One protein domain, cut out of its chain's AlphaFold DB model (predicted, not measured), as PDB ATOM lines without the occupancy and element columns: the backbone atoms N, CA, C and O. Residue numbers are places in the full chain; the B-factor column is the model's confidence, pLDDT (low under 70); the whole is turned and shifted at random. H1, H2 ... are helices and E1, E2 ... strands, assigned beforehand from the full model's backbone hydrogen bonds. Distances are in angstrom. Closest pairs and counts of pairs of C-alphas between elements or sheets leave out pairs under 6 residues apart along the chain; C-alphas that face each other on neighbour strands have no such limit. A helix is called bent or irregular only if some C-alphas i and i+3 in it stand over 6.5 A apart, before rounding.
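Overview. This is residues 2 to 45 and 215 to 345 of the 345 residues of an uncharacterized protein of Gammaproteobacteria bacterium (UniProt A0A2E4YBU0). A small sheet of three parallel strands, E1, E2 and E3, has helix H6 packed over one face, and a long helix, H8, runs past H6 and H5 to cross H3. H2 lies out on the other side of the sheet from H8, and residues 258 to 263, of which 258 to 262 belong to H3, stick out. The printed part has 175 residues, with named elements in the order E1 H1 H2 E2 H3 H4 E3 H5 H6 H7 H8, and is mostly helix. The sheet's order is E1 E2 E3. The whole is compact, with a radius of gyration of the C-alphas of 17.0 A and spans of 55 by 41 by 32 A.

Along the chain. E1 is residues 7 to 12, 16.6 A long, from C-alpha 7 at (-39.801, 36.499, 7.597). E2 is residues 233 to 238, 15.6 A, and E3 residues 282 to 285. H6 is residues 295 to 304, 14.2 A; H1 is 18 to 25, H2 222 to 231, H4 274 to 277, H5 286 to 290 and H7 308 to 313. H3, residues 241 to 262, is 30.3 A long with a kink of 50 degrees near residue 256; it is irregular, but only just, with C-alphas 242 and 245 6.9 A apart. H8, residues 315 to 343, is 42.4 A long, ends with C-alpha 343 at (-4.075, 39.632, -20.962) and has a kink of 41 degrees near residue 337; it is irregular, with C-alphas 335 and 338 7.2 A apart.

Arrangement. E1 and E2 are parallel at 12 degrees, with N 9 and O 233 2.8 A apart, within hydrogen-bond range. E2 and E3 are parallel at 15 degrees, with N 238 and O 284 at 2.7 A. E2, H3 H4 and E3 form a strand-helix-strand unit, two parallel neighbour strands with helices between. H1 and H6 on one face of the sheet make two layers. H6 lies over E2 and E3 at a height over the sheet of 9.5 A. H2, only just on the sheet with 5 pairs of C-alphas within 10 A, only grazes it, as do H4 and H5. H8 touches H6 with residues 315 to 319 alone, about perpendicular at 77 degrees, closest at the C-alphas of Pro 295 and Ile 319, 6.3 A. H8 touches H5, closest at the C-alphas of Phe 290 and His 326, 5.4 A. It touches H3 at a steep tilt of 60 degrees, closest at the C-alphas of Ile 250 and Tyr 333, 6.6 A. H7 touches H6, closest at the C-alphas of Phe 302 and Glu 308, 5.2 A. Every O i to N i+4 pair is within hydrogen-bond range in H1, H5, H6 and H7, against 5 of 6 in H2, 13 of 18 in H3 and 22 of 25 in H8; H4 is too short for such a pair.

Size, cuts and confidence. The C-alphas farthest apart, of Gln 2 and Glu 342, are 55.3 A apart. Residues 46 to 214 are not printed, and C-alphas 45 and 215 are 10.6 A apart across the cut. The link from H3 to H4 is long, with 11 residues. The pLDDT is under 70 at residues 27 to 45, 217 to 220, 255 to 271 and 338 to 345.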
ATOM      1  N   GLN A   2     -51.859  35.188   4.784       71.56
ATOM      2  CA  GLN A   2     -51.126  36.441   4.963       71.56
ATOM      3  C   GLN A   2     -49.627  36.137   5.160       71.56
ATOM      4  O   GLN A   2     -49.276  35.122   5.789       71.56
ATOM      5  N   LYS A   3     -48.758  36.967   4.567       85.25
ATOM      6  CA  LYS A   3     -47.312  36.958   4.836       85.25
ATOM      7  C   LYS A   3     -47.070  37.310   6.298       85.25
ATOM      8  O   LYS A   3     -47.877  38.017   6.893       85.25
ATOM      9  N   VAL A   4     -45.988  36.792   6.871       83.50
ATOM     10  CA  VAL A   4     -45.592  37.163   8.235       83.50
ATOM     11  C   VAL A   4     -44.471  38.188   8.157       83.50
ATOM     12  O   VAL A   4     -43.472  37.963   7.475       83.50
ATOM     13  N   ASP A   5     -44.625  39.305   8.861       85.38
ATOM     14  CA  ASP A   5     -43.724  40.467   8.774       85.38
ATOM     15  C   ASP A   5     -42.300  40.198   9.288       85.38
ATOM     16  O   ASP A   5     -41.375  40.980   9.039       85.38
ATOM     17  N   ASN A   6     -42.109  39.097  10.018       81.44
ATOM     18  CA  ASN A   6     -40.840  38.694  10.618       81.44
ATOM     19  C   ASN A   6     -40.017  37.723   9.748       81.44
ATOM     20  O   ASN A   6     -38.909  37.367  10.149       81.44
ATOM     21  N   LEU A   7     -40.521  37.322   8.573       86.50
ATOM     22  CA  LEU A   7     -39.801  36.499   7.597       86.50
ATOM     23  C   LEU A   7     -39.393  37.348   6.396       86.50
ATOM     24  O   LEU A   7     -40.250  37.899   5.700       86.50
ATOM     25  N   ARG A   8     -38.084  37.481   6.179       88.00
ATOM     26  CA  ARG A   8     -37.491  38.443   5.246       88.00
ATOM     27  C   ARG A   8     -36.377  37.799   4.436       88.00
ATOM     28  O   ARG A   8     -35.396  37.321   4.999       88.00
ATOM     29  N   LEU A   9     -36.508  37.850   3.122       88.50
ATOM     30  CA  LEU A   9     -35.514  37.388   2.165       88.50
ATOM     31  C   LEU A   9     -35.004  38.588   1.365       88.50
ATOM     32  O   LEU A   9     -35.772  39.232   0.656       88.50
ATOM     33  N   LEU A  10     -33.721  38.907   1.498       90.50
ATOM     34  CA  LEU A  10     -33.054  39.963   0.743       90.50
ATOM     35  C   LEU A  10     -32.241  39.339  -0.396       90.50
ATOM     36  O   LEU A  10     -31.258  38.653  -0.143       90.50
ATOM     37  N   ILE A  11     -32.624  39.601  -1.640       89.88
ATOM     38  CA  ILE A  11     -31.902  39.150  -2.827       89.88
ATOM     39  C   ILE A  11     -30.951  40.247  -3.298       89.88
ATOM     40  O   ILE A  11     -31.373  41.367  -3.579       89.88
ATOM     41  N   VAL A  12     -29.668  39.919  -3.398       88.38
ATOM     42  CA  VAL A  12     -28.590  40.797  -3.849       88.38
ATOM     43  C   VAL A  12     -27.739  40.025  -4.840       88.38
ATOM     44  O   VAL A  12     -27.029  39.111  -4.430       88.38
ATOM     45  N   GLY A  13     -27.763  40.404  -6.119       82.88
ATOM     46  CA  GLY A  13     -26.958  39.731  -7.145       82.88
ATOM     47  C   GLY A  13     -25.502  39.518  -6.704       82.88
ATOM     48  O   GLY A  13     -24.948  40.307  -5.931       82.88
ATOM     49  N   ALA A  14     -24.866  38.435  -7.158       78.25
ATOM     50  CA  ALA A  14     -23.415  38.291  -6.980       78.25
ATOM     51  C   ALA A  14     -22.711  39.551  -7.531       78.25
ATOM     52  O   ALA A  14     -23.273  40.213  -8.395       78.25
ATOM     53  N   GLY A  15     -21.564  39.975  -6.996       77.19
ATOM     54  CA  GLY A  15     -20.925  41.223  -7.449       77.19
ATOM     55  C   GLY A  15     -21.527  42.487  -6.841       77.19
ATOM     56  O   GLY A  15     -20.847  43.497  -6.683       77.19
ATOM     57  N   ALA A  16     -22.808  42.458  -6.461       80.56
ATOM     58  CA  ALA A  16     -23.555  43.645  -6.053       80.56
ATOM     59  C   ALA A  16     -23.379  43.999  -4.561       80.56
ATOM     60  O   ALA A  16     -24.247  44.626  -3.951       80.56
ATOM     61  N   GLY A  17     -22.267  43.583  -3.947       85.94
ATOM     62  CA  GLY A  17     -21.918  43.946  -2.572       85.94
ATOM     63  C   GLY A  17     -22.762  43.276  -1.485       85.94
ATOM     64  O   GLY A  17     -22.942  43.851  -0.413       85.94
ATOM     65  N   SER A  18     -23.257  42.058  -1.718       84.12
ATOM     66  CA  SER A  18     -24.061  41.288  -0.749       84.12
ATOM     67  C   SER A  18     -23.412  41.188   0.640       84.12
ATOM     68  O   SER A  18     -24.079  41.418   1.648       84.12
ATOM     69  N   ASN A  19     -22.105  40.917   0.716       78.50
ATOM     70  CA  ASN A  19     -21.356  40.856   1.974       78.50
ATOM     71  C   ASN A  19     -21.276  42.203   2.686       78.50
ATOM     72  O   ASN A  19     -21.412  42.260   3.909       78.50
ATOM     73  N   PHE A  20     -21.034  43.271   1.925       86.69
ATOM     74  CA  PHE A  20     -21.002  44.621   2.462       86.69
ATOM     75  C   PHE A  20     -22.374  44.978   3.036       86.69
ATOM     76  O   PHE A  20     -22.480  45.326   4.208       86.69
ATOM     77  N   ILE A  21     -23.443  44.773   2.265       89.12
ATOM     78  CA  ILE A  21     -24.817  44.990   2.728       89.12
ATOM     79  C   ILE A  21     -25.087  44.164   3.990       89.12
ATOM     80  O   ILE A  21     -25.581  44.694   4.984       89.12
ATOM     81  N   ALA A  22     -24.696  42.889   4.010       82.50
ATOM     82  CA  ALA A  22     -24.883  42.038   5.173       82.50
ATOM     83  C   ALA A  22     -24.125  42.534   6.415       82.50
ATOM     84  O   ALA A  22     -24.661  42.454   7.519       82.50
ATOM     85  N   SER A  23     -22.901  43.051   6.262       80.75
ATOM     86  CA  SER A  23     -22.113  43.587   7.380       80.75
ATOM     87  C   SER A  23     -22.683  44.892   7.939       80.75
ATOM     88  O   SER A  23     -22.489  45.186   9.118       80.75
ATOM     89  N   ARG A  24     -23.411  45.668   7.124       86.75
ATOM     90  CA  ARG A  24     -24.129  46.868   7.582       86.75
ATOM     91  C   ARG A  24     -25.455  46.524   8.256       86.75
ATOM     92  O   ARG A  24     -25.794  47.100   9.286       86.75
ATOM     93  N   LEU A  25     -26.204  45.582   7.685       83.62
ATOM     94  CA  LEU A  25     -27.547  45.244   8.155       83.62
ATOM     95  C   LEU A  25     -27.545  44.339   9.399       83.62
ATOM     96  O   LEU A  25     -28.511  44.371  10.162       83.62
ATOM     97  N   ILE A  26     -26.475  43.581   9.659       71.50
ATOM     98  CA  ILE A  26     -26.393  42.618  10.770       71.50
ATOM     99  C   ILE A  26     -25.434  43.132  11.860       71.50
ATOM    100  O   ILE A  26     -24.219  43.092  11.692       71.50
ATOM    101  N   ASP A  27     -25.973  43.571  13.003       56.00
ATOM    102  CA  ASP A  27     -25.170  43.907  14.191       56.00
ATOM    103  C   ASP A  27     -24.639  42.640  14.885       56.00
ATOM    104  O   ASP A  27     -25.345  41.634  15.009       56.00
ATOM    105  N   GLY A  28     -23.407  42.709  15.401       49.28
ATOM    106  CA  GLY A  28     -22.847  41.692  16.297       49.28
ATOM    107  C   GLY A  28     -21.947  40.634  15.653       49.28
ATOM    108  O   GLY A  28     -21.721  39.590  16.266       49.28
ATOM    109  N   GLN A  29     -21.396  40.869  14.456       44.34
ATOM    110  CA  GLN A  29     -20.177  40.141  14.097       44.34
ATOM    111  C   GLN A  29     -19.051  40.625  15.016       44.34
ATOM    112  O   GLN A  29     -18.731  41.810  15.045       44.34
ATOM    113  N   THR A  30     -18.514  39.707  15.821       36.06
ATOM    114  CA  THR A  30     -17.314  39.924  16.631       36.06
ATOM    115  C   THR A  30     -16.173  40.433  15.749       36.06
ATOM    116  O   THR A  30     -16.146  40.151  14.549       36.06
ATOM    117  N   ASP A  31     -15.235  41.173  16.343       37.75
ATOM    118  CA  ASP A  31     -14.107  41.807  15.644       37.75
ATOM    119  C   ASP A  31     -13.306  40.847  14.738       37.75
ATOM    120  O   ASP A  31     -12.755  41.287  13.734       37.75
ATOM    121  N   ASP A  32     -13.351  39.533  14.988       37.34
ATOM    122  CA  ASP A  32     -12.755  38.480  14.145       37.34
ATOM    123  C   ASP A  32     -13.300  38.414  12.699       37.34
ATOM    124  O   ASP A  32     -12.693  37.792  11.826       37.34
ATOM    125  N   ALA A  33     -14.450  39.034  12.408       41.72
ATOM    126  CA  ALA A  33     -15.007  39.108  11.054       41.72
ATOM    127  C   ALA A  33     -14.493  40.312  10.238       41.72
ATOM    128  O   ALA A  33     -14.851  40.443   9.067       41.72
ATOM    129  N   LYS A  34     -13.680  41.197  10.834       39.53
ATOM    130  CA  LYS A  34     -13.272  42.465  10.208       39.53
ATOM    131  C   LYS A  34     -12.206  42.328   9.116       39.53
ATOM    132  O   LYS A  34     -12.138  43.214   8.273       39.53
ATOM    133  N   GLU A  35     -11.436  41.237   9.070       35.69
ATOM    134  CA  GLU A  35     -10.303  41.123   8.128       35.69
ATOM    135  C   GLU A  35     -10.461  40.081   7.004       35.69
ATOM    136  O   GLU A  35      -9.761  40.185   6.003       35.69
ATOM    137  N   SER A  36     -11.383  39.108   7.084       36.91
ATOM    138  CA  SER A  36     -11.421  37.994   6.102       36.91
ATOM    139  C   SER A  36     -12.523  38.041   5.027       36.91
ATOM    140  O   SER A  36     -12.518  37.204   4.123       36.91
ATOM    141  N   ASP A  37     -13.451  39.006   5.079       41.94
ATOM    142  CA  ASP A  37     -14.703  38.954   4.291       41.94
ATOM    143  C   ASP A  37     -14.927  40.114   3.296       41.94
ATOM    144  O   ASP A  37     -15.929  40.100   2.577       41.94
ATOM    145  N   LEU A  38     -14.011  41.088   3.193       38.47
ATOM    146  CA  LEU A  38     -14.120  42.173   2.197       38.47
ATOM    147  C   LEU A  38     -13.834  41.702   0.758       38.47
ATOM    148  O   LEU A  38     -14.377  42.277  -0.182       38.47
ATOM    149  N   ASN A  39     -13.061  40.621   0.599       35.03
ATOM    150  CA  ASN A  39     -12.648  40.094  -0.708       35.03
ATOM    151  C   ASN A  39     -13.461  38.863  -1.167       35.03
ATOM    152  O   ASN A  39     -13.390  38.477  -2.325       35.03
ATOM    153  N   ASN A  40     -14.253  38.242  -0.283       36.97
ATOM    154  CA  ASN A  40     -14.884  36.937  -0.532       36.97
ATOM    155  C   ASN A  40     -16.405  37.027  -0.713       36.97
ATOM    156  O   ASN A  40     -17.162  36.598   0.158       36.97
ATOM    157  N   GLU A  41     -16.875  37.540  -1.852       42.56
ATOM    158  CA  GLU A  41     -18.302  37.811  -2.135       42.56
ATOM    159  C   GLU A  41     -19.239  36.579  -2.100       42.56
ATOM    160  O   GLU A  41     -20.453  36.737  -2.052       42.56
ATOM    161  N   TYR A  42     -18.703  35.354  -2.028       39.78
ATOM    162  CA  TYR A  42     -19.467  34.093  -2.026       39.78
ATOM    163  C   TYR A  42     -20.092  33.683  -0.682       39.78
ATOM    164  O   TYR A  42     -20.729  32.631  -0.603       39.78
ATOM    165  N   ARG A  43     -19.893  34.445   0.401       42.12
ATOM    166  CA  ARG A  43     -20.392  34.068   1.740       42.12
ATOM    167  C   ARG A  43     -21.785  34.601   2.074       42.12
ATOM    168  O   ARG A  43     -22.188  34.560   3.243       42.12
ATOM    169  N   ALA A  44     -22.543  35.074   1.092       43.75
ATOM    170  CA  ALA A  44     -23.880  35.599   1.323       43.75
ATOM    171  C   ALA A  44     -24.950  34.497   1.381       43.75
ATOM    172  O   ALA A  44     -25.825  34.442   0.537       43.75
ATOM    173  N   ASN A  45     -24.891  33.700   2.454       50.25
ATOM    174  CA  ASN A  45     -26.021  32.951   3.015       50.25
ATOM    175  C   ASN A  45     -26.069  33.257   4.519       50.25
ATOM    176  O   ASN A  45     -25.953  32.375   5.380       50.25
ATOM    177  N   TYR A 215     -29.607  34.784  -5.430       76.31
ATOM    178  CA  TYR A 215     -30.629  34.438  -6.394       76.31
ATOM    179  C   TYR A 215     -31.864  34.020  -5.608       76.31
ATOM    180  O   TYR A 215     -31.756  33.451  -4.516       76.31
ATOM    181  N   LEU A 216     -33.050  34.265  -6.158       71.50
ATOM    182  CA  LEU A 216     -34.196  33.488  -5.703       71.50
ATOM    183  C   LEU A 216     -33.893  31.999  -5.984       71.50
ATOM    184  O   LEU A 216     -33.144  31.699  -6.921       71.50
ATOM    185  N   PRO A 217     -34.456  31.050  -5.219       64.69
ATOM    186  CA  PRO A 217     -34.389  29.624  -5.542       64.69
ATOM    187  C   PRO A 217     -35.235  29.322  -6.801       64.69
ATOM    188  O   PRO A 217     -36.251  28.638  -6.754       64.69
ATOM    189  N   LEU A 218     -34.847  29.924  -7.932       52.31
ATOM    190  CA  LEU A 218     -35.499  29.910  -9.244       52.31
ATOM    191  C   LEU A 218     -35.065  28.713 -10.077       52.31
ATOM    192  O   LEU A 218     -35.755  28.346 -11.025       52.31
ATOM    193  N   PHE A 219     -33.906  28.131  -9.760       54.12
ATOM    194  CA  PHE A 219     -33.210  27.250 -10.690       54.12
ATOM    195  C   PHE A 219     -33.944  25.933 -10.961       54.12
ATOM    196  O   PHE A 219     -33.647  25.291 -11.969       54.12
ATOM    197  N   MET A 220     -34.920  25.532 -10.135       54.66
ATOM    198  CA  MET A 220     -35.603  24.248 -10.326       54.66
ATOM    199  C   MET A 220     -37.115  24.297 -10.547       54.66
ATOM    200  O   MET A 220     -37.597  23.429 -11.284       54.66
ATOM    201  N   ASP A 221     -37.861  25.254  -9.981       72.25
ATOM    202  CA  ASP A 221     -39.324  25.290 -10.132       72.25
ATOM    203  C   ASP A 221     -39.944  26.663  -9.793       72.25
ATOM    204  O   ASP A 221     -39.930  27.104  -8.645       72.25
ATOM    205  N   LYS A 222     -40.591  27.316 -10.772       79.25
ATOM    206  CA  LYS A 222     -41.321  28.583 -10.555       79.25
ATOM    207  C   LYS A 222     -42.437  28.465  -9.512       79.25
ATOM    208  O   LYS A 222     -42.791  29.458  -8.873       79.25
ATOM    209  N   ASN A 223     -43.003  27.273  -9.317       82.44
ATOM    210  CA  ASN A 223     -44.015  27.053  -8.286       82.44
ATOM    211  C   ASN A 223     -43.430  27.223  -6.884       82.44
ATOM    212  O   ASN A 223     -44.101  27.797  -6.030       82.44
ATOM    213  N   VAL A 224     -42.176  26.811  -6.669       78.94
ATOM    214  CA  VAL A 224     -41.482  26.965  -5.382       78.94
ATOM    215  C   VAL A 224     -41.299  28.438  -5.065       78.94
ATOM    216  O   VAL A 224     -41.662  28.886  -3.983       78.94
ATOM    217  N   THR A 225     -40.821  29.218  -6.033       82.62
ATOM    218  CA  THR A 225     -40.673  30.670  -5.890       82.62
ATOM    219  C   THR A 225     -42.005  31.342  -5.592       82.62
ATOM    220  O   THR A 225     -42.092  32.185  -4.702       82.62
ATOM    221  N   LYS A 226     -43.069  30.928  -6.287       87.12
ATOM    222  CA  LYS A 226     -44.430  31.425  -6.060       87.12
ATOM    223  C   LYS A 226     -44.992  31.030  -4.692       87.12
ATOM    224  O   LYS A 226     -45.856  31.724  -4.162       87.12
ATOM    225  N   GLU A 227     -44.589  29.895  -4.136       86.94
ATOM    226  CA  GLU A 227     -44.960  29.491  -2.777       86.94
ATOM    227  C   GLU A 227     -44.161  30.271  -1.734       86.94
ATOM    228  O   GLU A 227     -44.750  30.846  -0.817       86.94
ATOM    229  N   LEU A 228     -42.848  30.396  -1.929       85.88
ATOM    230  CA  LEU A 228     -41.961  31.187  -1.086       85.88
ATOM    231  C   LEU A 228     -42.412  32.650  -1.014       85.88
ATOM    232  O   LEU A 228     -42.554  33.200   0.078       85.88
ATOM    233  N   SER A 229     -42.752  33.250  -2.157       90.44
ATOM    234  CA  SER A 229     -43.255  34.622  -2.250       90.44
ATOM    235  C   SER A 229     -44.640  34.821  -1.639       90.44
ATOM    236  O   SER A 229     -45.112  35.948  -1.603       90.44
ATOM    237  N   LYS A 230     -45.313  33.779  -1.136       91.25
ATOM    238  CA  LYS A 230     -46.514  33.906  -0.286       91.25
ATOM    239  C   LYS A 230     -46.194  33.785   1.203       91.25
ATOM    240  O   LYS A 230     -47.035  34.125   2.036       91.25
ATOM    241  N   LEU A 231     -45.025  33.252   1.547       89.06
ATOM    242  CA  LEU A 231     -44.604  32.989   2.920       89.06
ATOM    243  C   LEU A 231     -43.772  34.132   3.495       89.06
ATOM    244  O   LEU A 231     -43.987  34.492   4.654       89.06
ATOM    245  N   VAL A 232     -42.870  34.694   2.689       89.69
ATOM    246  CA  VAL A 232     -41.838  35.640   3.132       89.69
ATOM    247  C   VAL A 232     -41.991  36.989   2.446       89.69
ATOM    248  O   VAL A 232     -42.523  37.077   1.336       89.69
ATOM    249  N   ASN A 233     -41.504  38.037   3.106       93.94
ATOM    250  CA  ASN A 233     -41.309  39.333   2.476       93.94
ATOM    251  C   ASN A 233     -39.994  39.308   1.697       93.94
ATOM    252  O   ASN A 233     -38.965  38.932   2.256       93.94
ATOM    253  N   ILE A 234     -40.024  39.695   0.428       93.56
ATOM    254  CA  ILE A 234     -38.872  39.652  -0.471       93.56
ATOM    255  C   ILE A 234     -38.444  41.081  -0.791       93.56
ATOM    256  O   ILE A 234     -39.227  41.874  -1.312       93.56
ATOM    257  N   CYS A 235     -37.189  41.406  -0.502       94.88
ATOM    258  CA  CYS A 235     -36.545  42.624  -0.971       94.88
ATOM    259  C   CYS A 235     -35.535  42.261  -2.051       94.88
ATOM    260  O   CYS A 235     -34.714  41.379  -1.833       94.88
ATOM    261  N   VAL A 236     -35.552  42.955  -3.184       94.88
ATOM    262  CA  VAL A 236     -34.579  42.752  -4.264       94.88
ATOM    263  C   VAL A 236     -33.738  44.008  -4.429       94.88
ATOM    264  O   VAL A 236     -34.273  45.097  -4.643       94.88
ATOM    265  N   VAL A 237     -32.415  43.855  -4.346       95.25
ATOM    266  CA  VAL A 237     -31.456  44.856  -4.818       95.25
ATOM    267  C   VAL A 237     -31.349  44.693  -6.327       95.25
ATOM    268  O   VAL A 237     -30.715  43.767  -6.834       95.25
ATOM    269  N   HIS A 238     -32.052  45.560  -7.041       95.12
ATOM    270  CA  HIS A 238     -32.162  45.523  -8.483       95.12
ATOM    271  C   HIS A 238     -30.901  46.080  -9.140       95.12
ATOM    272  O   HIS A 238     -30.563  47.253  -8.943       95.12
ATOM    273  N   VAL A 239     -30.240  45.235  -9.930       92.25
ATOM    274  CA  VAL A 239     -29.152  45.620 -10.829       92.25
ATOM    275  C   VAL A 239     -29.782  45.856 -12.198       92.25
ATOM    276  O   VAL A 239     -30.331  44.932 -12.797       92.25
ATOM    277  N   ASP A 240     -29.764  47.111 -12.640       91.38
ATOM    278  CA  ASP A 240     -30.338  47.524 -13.920       91.38
ATOM    279  C   ASP A 240     -29.337  47.329 -15.069       91.38
ATOM    280  O   ASP A 240     -28.145  47.088 -14.851       91.38
ATOM    281  N   ASP A 241     -29.800  47.467 -16.310       90.94
ATOM    282  CA  ASP A 241     -28.953  47.279 -17.497       90.94
ATOM    283  C   ASP A 241     -27.725  48.211 -17.511       90.94
ATOM    284  O   ASP A 241     -26.661  47.834 -17.996       90.94
ATOM    285  N   ASN A 242     -27.838  49.406 -16.919       90.75
ATOM    286  CA  ASN A 242     -26.757  50.395 -16.878       90.75
ATOM    287  C   ASN A 242     -25.668  50.059 -15.849       90.75
ATOM    288  O   ASN A 242     -24.542  50.536 -15.967       90.75
ATOM    289  N   THR A 243     -26.002  49.285 -14.819       90.50
ATOM    290  CA  THR A 243     -25.068  48.894 -13.753       90.50
ATOM    291  C   THR A 243     -24.593  47.454 -13.876       90.50
ATOM    292  O   THR A 243     -23.563  47.105 -13.303       90.50
ATOM    293  N   THR A 244     -25.282  46.633 -14.670       88.81
ATOM    294  CA  THR A 244     -24.969  45.213 -14.864       88.81
ATOM    295  C   THR A 244     -23.540  44.985 -15.361       88.81
ATOM    296  O   THR A 244     -22.868  44.092 -14.845       88.81
ATOM    297  N   GLY A 245     -23.054  45.805 -16.302       87.12
ATOM    298  CA  GLY A 245     -21.677  45.717 -16.809       87.12
ATOM    299  C   GLY A 245     -20.644  45.930 -15.703       87.12
ATOM    300  O   GLY A 245     -19.862  45.036 -15.415       87.12
ATOM    301  N   PHE A 246     -20.732  47.053 -14.984       89.12
ATOM    302  CA  PHE A 246     -19.823  47.353 -13.872       89.12
ATOM    303  C   PHE A 246     -19.851  46.281 -12.772       89.12
ATOM    304  O   PHE A 246     -18.806  45.857 -12.290       89.12
ATOM    305  N   VAL A 247     -21.038  45.816 -12.370       88.50
ATOM    306  CA  VAL A 247     -21.173  44.769 -11.342       88.50
ATOM    307  C   VAL A 247     -20.556  43.452 -11.814       88.50
ATOM    308  O   VAL A 247     -19.894  42.765 -11.037       88.50
ATOM    309  N   THR A 248     -20.770  43.103 -13.082       84.31
ATOM    310  CA  THR A 248     -20.184  41.922 -13.718       84.31
ATOM    311  C   THR A 248     -18.668  42.014 -13.751       84.31
ATOM    312  O   THR A 248     -17.993  41.057 -13.378       84.31
ATOM    313  N   ASP A 249     -18.129  43.159 -14.148       84.06
ATOM    314  CA  ASP A 249     -16.693  43.343 -14.226       84.06
ATOM    315  C   ASP A 249     -16.062  43.301 -12.838       84.06
ATOM    316  O   ASP A 249     -15.130  42.540 -12.642       84.06
ATOM    317  N   ILE A 250     -16.605  44.009 -11.844       85.12
ATOM    318  CA  ILE A 250     -16.105  43.945 -10.461       85.12
ATOM    319  C   ILE A 250     -16.120  42.511  -9.926       85.12
ATOM    320  O   ILE A 250     -15.136  42.077  -9.323       85.12
ATOM    321  N   LEU A 251     -17.215  41.776 -10.158       82.00
ATOM    322  CA  LEU A 251     -17.318  40.363  -9.797       82.00
ATOM    323  C   LEU A 251     -16.187  39.566 -10.451       82.00
ATOM    324  O   LEU A 251     -15.490  38.811  -9.776       82.00
ATOM    325  N   ASN A 252     -16.007  39.731 -11.761       76.50
ATOM    326  CA  ASN A 252     -14.974  39.030 -12.502       76.50
ATOM    327  C   ASN A 252     -13.590  39.444 -12.020       76.50
ATOM    328  O   ASN A 252     -12.850  38.566 -11.637       76.50
ATOM    329  N   MET A 253     -13.244  40.723 -11.919       76.69
ATOM    330  CA  MET A 253     -11.926  41.187 -11.475       76.69
ATOM    331  C   MET A 253     -11.565  40.623 -10.099       76.69
ATOM    332  O   MET A 253     -10.539  39.964  -9.957       76.69
ATOM    333  N   LYS A 254     -12.459  40.760  -9.111       75.69
ATOM    334  CA  LYS A 254     -12.213  40.266  -7.748       75.69
ATOM    335  C   LYS A 254     -12.102  38.744  -7.656       75.69
ATOM    336  O   LYS A 254     -11.434  38.244  -6.756       75.69
ATOM    337  N   HIS A 255     -12.754  37.997  -8.548       66.44
ATOM    338  CA  HIS A 255     -12.691  36.530  -8.566       66.44
ATOM    339  C   HIS A 255     -11.650  35.965  -9.535       66.44
ATOM    340  O   HIS A 255     -11.118  34.877  -9.318       66.44
ATOM    341  N   MET A 256     -11.342  36.677 -10.611       57.22
ATOM    342  CA  MET A 256     -10.411  36.273 -11.652       57.22
ATOM    343  C   MET A 256      -8.972  36.494 -11.206       57.22
ATOM    344  O   MET A 256      -8.138  35.700 -11.608       57.22
ATOM    345  N   THR A 257      -8.658  37.402 -10.274       53.22
ATOM    346  CA  THR A 257      -7.315  37.400  -9.654       53.22
ATOM    347  C   THR A 257      -7.002  36.065  -8.948       53.22
ATOM    348  O   THR A 257      -5.852  35.625  -8.931       53.22
ATOM    349  N   GLU A 258      -8.016  35.366  -8.416       46.28
ATOM    350  CA  GLU A 258      -7.870  34.004  -7.872       46.28
ATOM    351  C   GLU A 258      -7.978  32.916  -8.957       46.28
ATOM    352  O   GLU A 258      -7.243  31.933  -8.913       46.28
ATOM    353  N   THR A 259      -8.843  33.098  -9.961       41.56
ATOM    354  CA  THR A 259      -9.177  32.060 -10.960       41.56
ATOM    355  C   THR A 259      -8.251  32.044 -12.193       41.56
ATOM    356  O   THR A 259      -8.000  30.977 -12.752       41.56
ATOM    357  N   ILE A 260      -7.683  33.186 -12.605       43.88
ATOM    358  CA  ILE A 260      -6.647  33.295 -13.658       43.88
ATOM    359  C   ILE A 260      -5.384  32.535 -13.230       43.88
ATOM    360  O   ILE A 260      -4.770  31.851 -14.047       43.88
ATOM    361  N   ARG A 261      -5.058  32.521 -11.927       46.50
ATOM    362  CA  ARG A 261      -4.002  31.651 -11.376       46.50
ATOM    363  C   ARG A 261      -4.291  30.150 -11.540       46.50
ATOM    364  O   ARG A 261      -3.349  29.362 -11.506       46.50
ATOM    365  N   GLU A 262      -5.549  29.753 -11.738       47.47
ATOM    366  CA  GLU A 262      -5.998  28.351 -11.791       47.47
ATOM    367  C   GLU A 262      -6.568  27.905 -13.162       47.47
ATOM    368  O   GLU A 262      -7.122  26.814 -13.267       47.47
ATOM    369  N   GLN A 263      -6.372  28.676 -14.244       42.03
ATOM    370  CA  GLN A 263      -6.674  28.278 -15.639       42.03
ATOM    371  C   GLN A 263      -8.146  27.904 -15.949       42.03
ATOM    372  O   GLN A 263      -8.414  26.840 -16.516       42.03
ATOM    373  N   THR A 264      -9.126  28.777 -15.678       46.81
ATOM    374  CA  THR A 264     -10.467  28.629 -16.295       46.81
ATOM    375  C   THR A 264     -10.940  29.896 -17.022       46.81
ATOM    376  O   THR A 264     -11.142  30.945 -16.425       46.81
ATOM    377  N   ASN A 265     -11.142  29.776 -18.342       46.53
ATOM    378  CA  ASN A 265     -11.469  30.856 -19.293       46.53
ATOM    379  C   ASN A 265     -12.960  31.265 -19.332       46.53
ATOM    380  O   ASN A 265     -13.461  31.657 -20.386       46.53
ATOM    381  N   SER A 266     -13.726  31.140 -18.245       53.53
ATOM    382  CA  SER A 266     -15.152  31.505 -18.278       53.53
ATOM    383  C   SER A 266     -15.417  32.825 -17.559       53.53
ATOM    384  O   SER A 266     -15.627  32.835 -16.348       53.53
ATOM    385  N   VAL A 267     -15.464  33.920 -18.322       55.94
ATOM    386  CA  VAL A 267     -16.015  35.206 -17.866       55.94
ATOM    387  C   VAL A 267     -17.476  34.985 -17.482       55.94
ATOM    388  O   VAL A 267     -18.282  34.514 -18.293       55.94
ATOM    389  N   LYS A 268     -17.840  35.294 -16.237       61.41
ATOM    390  CA  LYS A 268     -19.228  35.185 -15.792       61.41
ATOM    391  C   LYS A 268     -19.940  36.468 -16.190       61.41
ATOM    392  O   LYS A 268     -19.650  37.509 -15.627       61.41
ATOM    393  N   VAL A 269     -20.875  36.396 -17.135       62.34
ATOM    394  CA  VAL A 269     -21.770  37.519 -17.449       62.34
ATOM    395  C   VAL A 269     -23.001  37.405 -16.562       62.34
ATOM    396  O   VAL A 269     -23.704  36.392 -16.615       62.34
ATOM    397  N   MET A 270     -23.266  38.412 -15.732       66.12
ATOM    398  CA  MET A 270     -24.557  38.507 -15.060       66.12
ATOM    399  C   MET A 270     -25.506  39.332 -15.908       66.12
ATOM    400  O   MET A 270     -25.111  40.335 -16.486       66.12
ATOM    401  N   GLY A 271     -26.749  38.875 -16.007       69.88
ATOM    402  CA  GLY A 271     -27.833  39.686 -16.537       69.88
ATOM    403  C   GLY A 271     -28.501  40.509 -15.432       69.88
ATOM    404  O   GLY A 271     -28.280  40.242 -14.246       69.88
ATOM    405  N   PRO A 272     -29.354  41.470 -15.811       77.94
ATOM    406  CA  PRO A 272     -30.267  42.125 -14.880       77.94
ATOM    407  C   PRO A 272     -31.170  41.088 -14.194       77.94
ATOM    408  O   PRO A 272     -31.623  40.120 -14.810       77.94
ATOM    409  N   ASN A 273     -31.475  41.302 -12.916       81.81
ATOM    410  CA  ASN A 273     -32.272  40.382 -12.094       81.81
ATOM    411  C   ASN A 273     -33.789  40.631 -12.215       81.81
ATOM    412  O   ASN A 273     -34.496  40.809 -11.222       81.81
ATOM    413  N   TYR A 274     -34.291  40.709 -13.453       84.69
ATOM    414  CA  TYR A 274     -35.699  41.020 -13.734       84.69
ATOM    415  C   TYR A 274     -36.668  39.927 -13.272       84.69
ATOM    416  O   TYR A 274     -37.793  40.243 -12.885       84.69
ATOM    417  N   GLU A 275     -36.255  38.656 -13.287       83.69
ATOM    418  CA  GLU A 275     -37.108  37.551 -12.827       83.69
ATOM    419  C   GLU A 275     -37.401  37.661 -11.328       83.69
ATOM    420  O   GLU A 275     -38.516  37.395 -10.877       83.69
ATOM    421  N   GLU A 276     -36.426  38.122 -10.546       86.50
ATOM    422  CA  GLU A 276     -36.578  38.328  -9.114       86.50
ATOM    423  C   GLU A 276     -37.556  39.456  -8.778       86.50
ATOM    424  O   GLU A 276     -38.249  39.381  -7.760       86.50
ATOM    425  N   LEU A 277     -37.670  40.468  -9.646       90.69
ATOM    426  CA  LEU A 277     -38.612  41.573  -9.456       90.69
ATOM    427  C   LEU A 277     -40.075  41.129  -9.493       90.69
ATOM    428  O   LEU A 277     -40.897  41.754  -8.827       90.69
ATOM    429  N   GLU A 278     -40.408  40.052 -10.216       90.94
ATOM    430  CA  GLU A 278     -41.781  39.514 -10.286       90.94
ATOM    431  C   GLU A 278     -42.316  39.140  -8.893       90.94
ATOM    432  O   GLU A 278     -43.520  39.193  -8.638       90.94
ATOM    433  N   TYR A 279     -41.413  38.787  -7.975       90.75
ATOM    434  CA  TYR A 279     -41.740  38.295  -6.641       90.75
ATOM    435  C   TYR A 279     -41.388  39.284  -5.521       90.75
ATOM    436  O   TYR A 279     -41.592  38.961  -4.349       90.75
ATOM    437  N   ALA A 280     -40.858  40.463  -5.856       93.31
ATOM    438  CA  ALA A 280     -40.387  41.441  -4.886       93.31
ATOM    439  C   ALA A 280     -41.546  42.197  -4.215       93.31
ATOM    440  O   ALA A 280     -42.395  42.785  -4.882       93.31
ATOM    441  N   ASP A 281     -41.538  42.255  -2.883       95.94
ATOM    442  CA  ASP A 281     -42.390  43.170  -2.111       95.94
ATOM    443  C   ASP A 281     -41.748  44.557  -1.991       95.94
ATOM    444  O   ASP A 281     -42.431  45.579  -1.923       95.94
ATOM    445  N   VAL A 282     -40.415  44.587  -1.951       96.94
ATOM    446  CA  VAL A 282     -39.608  45.804  -1.881       96.94
ATOM    447  C   VAL A 282     -38.528  45.733  -2.949       96.94
ATOM    448  O   VAL A 282     -37.818  44.738  -3.071       96.94
ATOM    449  N   VAL A 283     -38.371  46.814  -3.705       97.12
ATOM    450  CA  VAL A 283     -37.285  46.956  -4.675       97.12
ATOM    451  C   VAL A 283     -36.385  48.099  -4.235       97.12
ATOM    452  O   VAL A 283     -36.860  49.204  -3.948       97.12
ATOM    453  N   VAL A 284     -35.089  47.810  -4.186       97.19
ATOM    454  CA  VAL A 284     -34.025  48.771  -3.906       97.19
ATOM    455  C   VAL A 284     -33.122  48.861  -5.125       97.19
ATOM    456  O   VAL A 284     -32.697  47.844  -5.657       97.19
ATOM    457  N   SER A 285     -32.821  50.067  -5.591       96.88
ATOM    458  CA  SER A 285     -31.965  50.251  -6.769       96.88
ATOM    459  C   SER A 285     -30.489  50.149  -6.386       96.88
ATOM    460  O   SER A 285     -30.014  50.963  -5.598       96.88
ATOM    461  N   TYR A 286     -29.748  49.214  -6.995       95.56
ATOM    462  CA  TYR A 286     -28.295  49.091  -6.821       95.56
ATOM    463  C   TYR A 286     -27.577  50.410  -7.129       95.56
ATOM    464  O   TYR A 286     -26.789  50.898  -6.319       95.56
ATOM    465  N   ARG A 287     -27.916  51.033  -8.267       95.44
ATOM    466  CA  ARG A 287     -27.376  52.336  -8.667       95.44
ATOM    467  C   ARG A 287     -27.586  53.382  -7.578       95.44
ATOM    468  O   ARG A 287     -26.628  53.970  -7.099       95.44
ATOM    469  N   LYS A 288     -28.826  53.588  -7.139       97.50
ATOM    470  CA  LYS A 288     -29.112  54.618  -6.134       97.50
ATOM    471  C   LYS A 288     -28.485  54.304  -4.778       97.50
ATOM    472  O   LYS A 288     -28.184  55.223  -4.027       97.50
ATOM    473  N   LEU A 289     -28.318  53.026  -4.456       95.69
ATOM    474  CA  LEU A 289     -27.695  52.581  -3.219       95.69
ATOM    475  C   LEU A 289     -26.198  52.915  -3.175       95.69
ATOM    476  O   LEU A 289     -25.722  53.419  -2.162       95.69
ATOM    477  N   PHE A 290     -25.474  52.626  -4.258       94.62
ATOM    478  CA  PHE A 290     -24.011  52.681  -4.291       94.62
ATOM    479  C   PHE A 290     -23.457  53.889  -5.053       94.62
ATOM    480  O   PHE A 290     -22.563  54.548  -4.537       94.62
ATOM    481  N   TYR A 291     -24.003  54.229  -6.226       92.94
ATOM    482  CA  TYR A 291     -23.551  55.385  -7.016       92.94
ATOM    483  C   TYR A 291     -24.029  56.689  -6.387       92.94
ATOM    484  O   TYR A 291     -23.243  57.596  -6.134       92.94
ATOM    485  N   ASP A 292     -25.331  56.772  -6.110       96.44
ATOM    486  CA  ASP A 292     -25.929  58.017  -5.620       96.44
ATOM    487  C   ASP A 292     -25.865  58.125  -4.086       96.44
ATOM    488  O   ASP A 292     -26.232  59.162  -3.531       96.44
ATOM    489  N   ALA A 293     -25.479  57.040  -3.399       95.81
ATOM    490  CA  ALA A 293     -25.530  56.894  -1.940       95.81
ATOM    491  C   ALA A 293     -26.846  57.429  -1.337       95.81
ATOM    492  O   ALA A 293     -26.874  58.120  -0.316       95.81
ATOM    493  N   SER A 294     -27.962  57.142  -2.013       98.06
ATOM    494  CA  SER A 294     -29.257  57.758  -1.756       98.06
ATOM    495  C   SER A 294     -29.744  57.421  -0.343       98.06
ATOM    496  O   SER A 294     -30.049  56.255  -0.064       98.06
ATOM    497  N   PRO A 295     -29.935  58.422   0.540       97.75
ATOM    498  CA  PRO A 295     -30.403  58.180   1.902       97.75
ATOM    499  C   PRO A 295     -31.739  57.436   1.939       97.75
ATOM    500  O   PRO A 295     -31.972  56.618   2.822       97.75
ATOM    501  N   THR A 296     -32.615  57.704   0.968       98.00
ATOM    502  CA  THR A 296     -33.933  57.070   0.859       98.00
ATOM    503  C   THR A 296     -33.822  55.583   0.525       98.00
ATOM    504  O   THR A 296     -34.533  54.777   1.120       98.00
ATOM    505  N   GLU A 297     -32.943  55.198  -0.400       97.62
ATOM    506  CA  GLU A 297     -32.766  53.789  -0.787       97.62
ATOM    507  C   GLU A 297     -32.018  52.997   0.284       97.62
ATOM    508  O   GLU A 297     -32.417  51.880   0.610       97.62
ATOM    509  N   ILE A 298     -31.012  53.603   0.920       97.62
ATOM    510  CA  ILE A 298     -30.321  52.984   2.056       97.62
ATOM    511  C   ILE A 298     -31.312  52.779   3.213       97.62
ATOM    512  O   ILE A 298     -31.428  51.669   3.735       97.62
ATOM    513  N   ARG A 299     -32.124  53.794   3.554       97.44
ATOM    514  CA  ARG A 299     -33.176  53.667   4.577       97.44
ATOM    515  C   ARG A 299     -34.155  52.536   4.271       97.44
ATOM    516  O   ARG A 299     -34.559  51.842   5.199       97.44
ATOM    517  N   LYS A 300     -34.531  52.319   3.002       97.62
ATOM    518  CA  LYS A 300     -35.409  51.200   2.608       97.62
ATOM    519  C   LYS A 300     -34.812  49.841   2.983       97.62
ATOM    520  O   LYS A 300     -35.549  49.022   3.527       97.62
ATOM    521  N   LEU A 301     -33.510  49.610   2.768       94.94
ATOM    522  CA  LEU A 301     -32.851  48.361   3.188       94.94
ATOM    523  C   LEU A 301     -32.882  48.178   4.706       94.94
ATOM    524  O   LEU A 301     -33.271  47.116   5.192       94.94
ATOM    525  N   PHE A 302     -32.507  49.214   5.459       93.94
ATOM    526  CA  PHE A 302     -32.525  49.156   6.922       93.94
ATOM    527  C   PHE A 302     -33.942  48.943   7.455       93.94
ATOM    528  O   PHE A 302     -34.155  48.110   8.333       93.94
ATOM    529  N   LYS A 303     -34.935  49.627   6.882       95.19
ATOM    530  CA  LYS A 303     -36.346  49.438   7.217       95.19
ATOM    531  C   LYS A 303     -36.820  48.018   6.939       95.19
ATOM    532  O   LYS A 303     -37.486  47.441   7.793       95.19
ATOM    533  N   PHE A 304     -36.451  47.444   5.793       93.81
ATOM    534  CA  PHE A 304     -36.834  46.080   5.432       93.81
ATOM    535  C   PHE A 304     -36.400  45.067   6.497       93.81
ATOM    536  O   PHE A 304     -37.194  44.213   6.881       93.81
ATOM    537  N   VAL A 305     -35.191  45.207   7.053       88.06
ATOM    538  CA  VAL A 305     -34.694  44.331   8.131       88.06
ATOM    539  C   VAL A 305     -35.134  44.756   9.540       88.06
ATOM    540  O   VAL A 305     -34.718  44.144  10.521       88.06
ATOM    541  N   GLY A 306     -36.004  45.763   9.671       87.75
ATOM    542  CA  GLY A 306     -36.504  46.257  10.959       87.75
ATOM    543  C   GLY A 306     -35.503  47.116  11.738       87.75
ATOM    544  O   GLY A 306     -35.558  47.157  12.962       87.75
ATOM    545  N   ARG A 307     -34.576  47.785  11.045       89.31
ATOM    546  CA  ARG A 307     -33.516  48.639  11.609       89.31
ATOM    547  C   ARG A 307     -33.610  50.100  11.152       89.31
ATOM    548  O   ARG A 307     -32.597  50.785  11.046       89.31
ATOM    549  N   GLU A 308     -34.820  50.581  10.879       94.75
ATOM    550  CA  GLU A 308     -35.060  51.963  10.436       94.75
ATOM    551  C   GLU A 308     -34.537  52.998  11.447       94.75
ATOM    552  O   GLU A 308     -33.804  53.903  11.067       94.75
ATOM    553  N   GLU A 309     -34.818  52.809  12.739       94.19
ATOM    554  CA  GLU A 309     -34.362  53.710  13.808       94.19
ATOM    555  C   GLU A 309     -32.829  53.756  13.927       94.19
ATOM    556  O   GLU A 309     -32.244  54.820  14.119       94.19
ATOM    557  N   TYR A 310     -32.154  52.613  13.752       92.12
ATOM    558  CA  TYR A 310     -30.690  52.578  13.726       92.12
ATOM    559  C   TYR A 310     -30.140  53.438  12.590       92.12
ATOM    560  O   TYR A 310     -29.202  54.204  12.811       92.12
ATOM    561  N   PHE A 311     -30.718  53.317  11.391       95.31
ATOM    562  CA  PHE A 311     -30.319  54.143  10.261       95.31
ATOM    563  C   PHE A 311     -30.572  55.621  10.546       95.31
ATOM    564  O   PHE A 311     -29.669  56.422  10.346       95.31
ATOM    565  N   ASP A 312     -31.749  55.982  11.058       96.50
ATOM    566  CA  ASP A 312     -32.081  57.378  11.358       96.50
ATOM    567  C   ASP A 312     -31.091  57.981  12.384       96.50
ATOM    568  O   ASP A 312     -30.631  59.109  12.199       96.50
ATOM    569  N   ASN A 313     -30.649  57.196  13.374       96.19
ATOM    570  CA  ASN A 313     -29.645  57.599  14.371       96.19
ATOM    571  C   ASN A 313     -28.189  57.590  13.860       96.19
ATOM    572  O   ASN A 313     -27.331  58.240  14.452       96.19
ATOM    573  N   ASN A 314     -27.879  56.856  12.784       95.44
ATOM    574  CA  ASN A 314     -26.521  56.700  12.232       95.44
ATOM    575  C   ASN A 314     -26.425  57.160  10.766       95.44
ATOM    576  O   ASN A 314     -25.522  56.753  10.035       95.44
ATOM    577  N   LYS A 315     -27.358  58.009  10.325       96.38
ATOM    578  CA  LYS A 315     -27.629  58.295   8.910       96.38
ATOM    579  C   LYS A 315     -26.383  58.680   8.114       96.38
ATOM    580  O   LYS A 315     -26.107  58.077   7.082       96.38
ATOM    581  N   GLU A 316     -25.624  59.662   8.594       97.44
ATOM    582  CA  GLU A 316     -24.426  60.164   7.904       97.44
ATOM    583  C   GLU A 316     -23.337  59.093   7.782       97.44
ATOM    584  O   GLU A 316     -22.729  58.936   6.724       97.44
ATOM    585  N   LYS A 317     -23.141  58.306   8.846       95.38
ATOM    586  CA  LYS A 317     -22.182  57.201   8.879       95.38
ATOM    587  C   LYS A 317     -22.549  56.115   7.870       95.38
ATOM    588  O   LYS A 317     -21.671  55.639   7.156       95.38
ATOM    589  N   GLU A 318     -23.823  55.728   7.803       94.50
ATOM    590  CA  GLU A 318     -24.271  54.703   6.855       94.50
ATOM    591  C   GLU A 318     -24.177  55.191   5.412       94.50
ATOM    592  O   GLU A 318     -23.606  54.492   4.582       94.50
ATOM    593  N   ILE A 319     -24.644  56.407   5.107       97.31
ATOM    594  CA  ILE A 319     -24.520  56.990   3.759       97.31
ATOM    595  C   ILE A 319     -23.056  57.005   3.312       97.31
ATOM    596  O   ILE A 319     -22.740  56.544   2.214       97.31
ATOM    597  N   LYS A 320     -22.155  57.472   4.187       95.31
ATOM    598  CA  LYS A 320     -20.717  57.493   3.914       95.31
ATOM    599  C   LYS A 320     -20.170  56.090   3.647       95.31
ATOM    600  O   LYS A 320     -19.422  55.915   2.698       95.31
ATOM    601  N   ALA A 321     -20.565  55.085   4.430       94.00
ATOM    602  CA  ALA A 321     -20.090  53.716   4.242       94.00
ATOM    603  C   ALA A 321     -20.478  53.131   2.871       94.00
ATOM    604  O   ALA A 321     -19.653  52.480   2.234       94.00
ATOM    605  N   PHE A 322     -21.715  53.357   2.409       94.94
ATOM    606  CA  PHE A 322     -22.164  52.896   1.088       94.94
ATOM    607  C   PHE A 322     -21.416  53.605  -0.047       94.94
ATOM    608  O   PHE A 322     -20.971  52.945  -0.989       94.94
ATOM    609  N   HIS A 323     -21.227  54.921   0.075       95.56
ATOM    610  CA  HIS A 323     -20.445  55.710  -0.875       95.56
ATOM    611  C   HIS A 323     -18.981  55.246  -0.936       95.56
ATOM    612  O   HIS A 323     -18.457  54.976  -2.013       95.56
ATOM    613  N   ASP A 324     -18.324  55.099   0.218       93.56
ATOM    614  CA  ASP A 324     -16.921  54.687   0.300       93.56
ATOM    615  C   ASP A 324     -16.705  53.284  -0.283       93.56
ATOM    616  O   ASP A 324     -15.720  53.054  -0.984       93.56
ATOM    617  N   TYR A 325     -17.636  52.354  -0.044       92.75
ATOM    618  CA  TYR A 325     -17.591  51.025  -0.658       92.75
ATOM    619  C   TYR A 325     -17.656  51.104  -2.190       92.75
ATOM    620  O   TYR A 325     -16.871  50.449  -2.876       92.75
ATOM    621  N   HIS A 326     -18.557  51.929  -2.736       93.44
ATOM    622  CA  HIS A 326     -18.646  52.123  -4.180       93.44
ATOM    623  C   HIS A 326     -17.366  52.736  -4.751       93.44
ATOM    624  O   HIS A 326     -16.809  52.188  -5.700       93.44
ATOM    625  N   MET A 327     -16.855  53.807  -4.138       93.94
ATOM    626  CA  MET A 327     -15.617  54.453  -4.577       93.94
ATOM    627  C   MET A 327     -14.415  53.512  -4.499       93.94
ATOM    628  O   MET A 327     -13.575  53.527  -5.392       93.94
ATOM    629  N   SER A 328     -14.353  52.639  -3.491       91.38
ATOM    630  CA  SER A 328     -13.325  51.598  -3.417       91.38
ATOM    631  C   SER A 328     -13.407  50.620  -4.590       91.38
ATOM    632  O   SER A 328     -12.369  50.240  -5.122       91.38
ATOM    633  N   ASN A 329     -14.613  50.212  -5.000       89.94
ATOM    634  CA  ASN A 329     -14.788  49.359  -6.177       89.94
ATOM    635  C   ASN A 329     -14.416  50.104  -7.467       89.94
ATOM    636  O   ASN A 329     -13.781  49.514  -8.329       89.94
ATOM    637  N   VAL A 330     -14.777  51.385  -7.600       90.50
ATOM    638  CA  VAL A 330     -14.406  52.207  -8.765       90.50
ATOM    639  C   VAL A 330     -12.889  52.354  -8.870       90.50
ATOM    640  O   VAL A 330     -12.343  52.137  -9.943       90.50
ATOM    641  N   ASN A 331     -12.203  52.660  -7.767       90.00
ATOM    642  CA  ASN A 331     -10.744  52.755  -7.761       90.00
ATOM    643  C   ASN A 331     -10.112  51.412  -8.137       90.00
ATOM    644  O   ASN A 331      -9.291  51.363  -9.040       90.00
ATOM    645  N   TYR A 332     -10.575  50.310  -7.533       86.50
ATOM    646  CA  TYR A 332     -10.109  48.968  -7.887       86.50
ATOM    647  C   TYR A 332     -10.321  48.651  -9.374       86.50
ATOM    648  O   TYR A 332      -9.427  48.108 -10.017       86.50
ATOM    649  N   TYR A 333     -11.476  49.022  -9.932       84.88
ATOM    650  CA  TYR A 333     -11.768  48.865 -11.352       84.88
ATOM    651  C   TYR A 333     -10.766  49.622 -12.221       84.88
ATOM    652  O   TYR A 333     -10.164  49.031 -13.106       84.88
ATOM    653  N   VAL A 334     -10.560  50.914 -11.946       86.69
ATOM    654  CA  VAL A 334      -9.642  51.773 -12.708       86.69
ATOM    655  C   VAL A 334      -8.204  51.264 -12.613       86.69
ATOM    656  O   VAL A 334      -7.546  51.136 -13.639       86.69
ATOM    657  N   ASP A 335      -7.749  50.911 -11.410       85.88
ATOM    658  CA  ASP A 335      -6.369  50.486 -11.152       85.88
ATOM    659  C   ASP A 335      -6.019  49.147 -11.824       85.88
ATOM    660  O   ASP A 335      -4.857  48.893 -12.117       85.88
ATOM    661  N   ASN A 336      -7.011  48.285 -12.072       79.50
ATOM    662  CA  ASN A 336      -6.805  46.938 -12.623       79.50
ATOM    663  C   ASN A 336      -7.341  46.796 -14.065       79.50
ATOM    664  O   ASN A 336      -7.277  45.712 -14.646       79.50
ATOM    665  N   TRP A 337      -7.893  47.864 -14.656       72.19
ATOM    666  CA  TRP A 337      -8.442  47.841 -16.017       72.19
ATOM    667  C   TRP A 337      -7.349  47.667 -17.080       72.19
ATOM    668  O   TRP A 337      -7.543  46.929 -18.045       72.19
ATOM    669  N   GLU A 338      -6.194  48.314 -16.892       64.12
ATOM    670  CA  GLU A 338      -5.077  48.249 -17.844       64.12
ATOM    671  C   GLU A 338      -4.457  46.842 -17.894       64.12
ATOM    672  O   GLU A 338      -4.322  46.288 -18.984       64.12
ATOM    673  N   GLU A 339      -4.209  46.209 -16.740       59.97
ATOM    674  CA  GLU A 339      -3.618  44.859 -16.654       59.97
ATOM    675  C   GLU A 339      -4.484  43.781 -17.335       59.97
ATOM    676  O   GLU A 339      -3.970  42.908 -18.034       59.97
ATOM    677  N   LEU A 340      -5.812  43.858 -17.203       54.84
ATOM    678  CA  LEU A 340      -6.725  42.888 -17.822       54.84
ATOM    679  C   LEU A 340      -6.923  43.119 -19.324       54.84
ATOM    680  O   LEU A 340      -7.221  42.176 -20.057       54.84
ATOM    681  N   SER A 341      -6.761  44.358 -19.796       54.59
ATOM    682  CA  SER A 341      -6.890  44.680 -21.221       54.59
ATOM    683  C   SER A 341      -5.746  44.115 -22.071       54.59
ATOM    684  O   SER A 341      -5.949  43.854 -23.256       54.59
ATOM    685  N   GLU A 342      -4.581  43.870 -21.465       50.84
ATOM    686  CA  GLU A 342      -3.412  43.282 -22.129       50.84
ATOM    687  C   GLU A 342      -3.414  41.740 -22.101       50.84
ATOM    688  O   GLU A 342      -2.925  41.120 -23.043       50.84
ATOM    689  N   GLU A 343      -4.002  41.104 -21.078       48.66
ATOM    690  CA  GLU A 343      -4.075  39.632 -20.962       48.66
ATOM    691  C   GLU A 343      -5.229  38.981 -21.753       48.66
ATOM    692  O   GLU A 343      -5.203  37.774 -21.997       48.66
ATOM    693  N   ILE A 344      -6.255  39.746 -22.153       44.47
ATOM    694  CA  ILE A 344      -7.448  39.232 -22.863       44.47
ATOM    695  C   ILE A 344      -7.269  39.207 -24.405       44.47
ATOM    696  O   ILE A 344      -8.161  38.736 -25.116       44.47
ATOM    697  N   VAL A 345      -6.124  39.662 -24.936       39.50
ATOM    698  CA  VAL A 345      -5.822  39.688 -26.389       39.50
ATOM    699  C   VAL A 345      -5.341  38.344 -26.932       39.50
ATOM    700  O   VAL A 345      -4.394  37.760 -26.360       39.50
TER     701      VAL A 345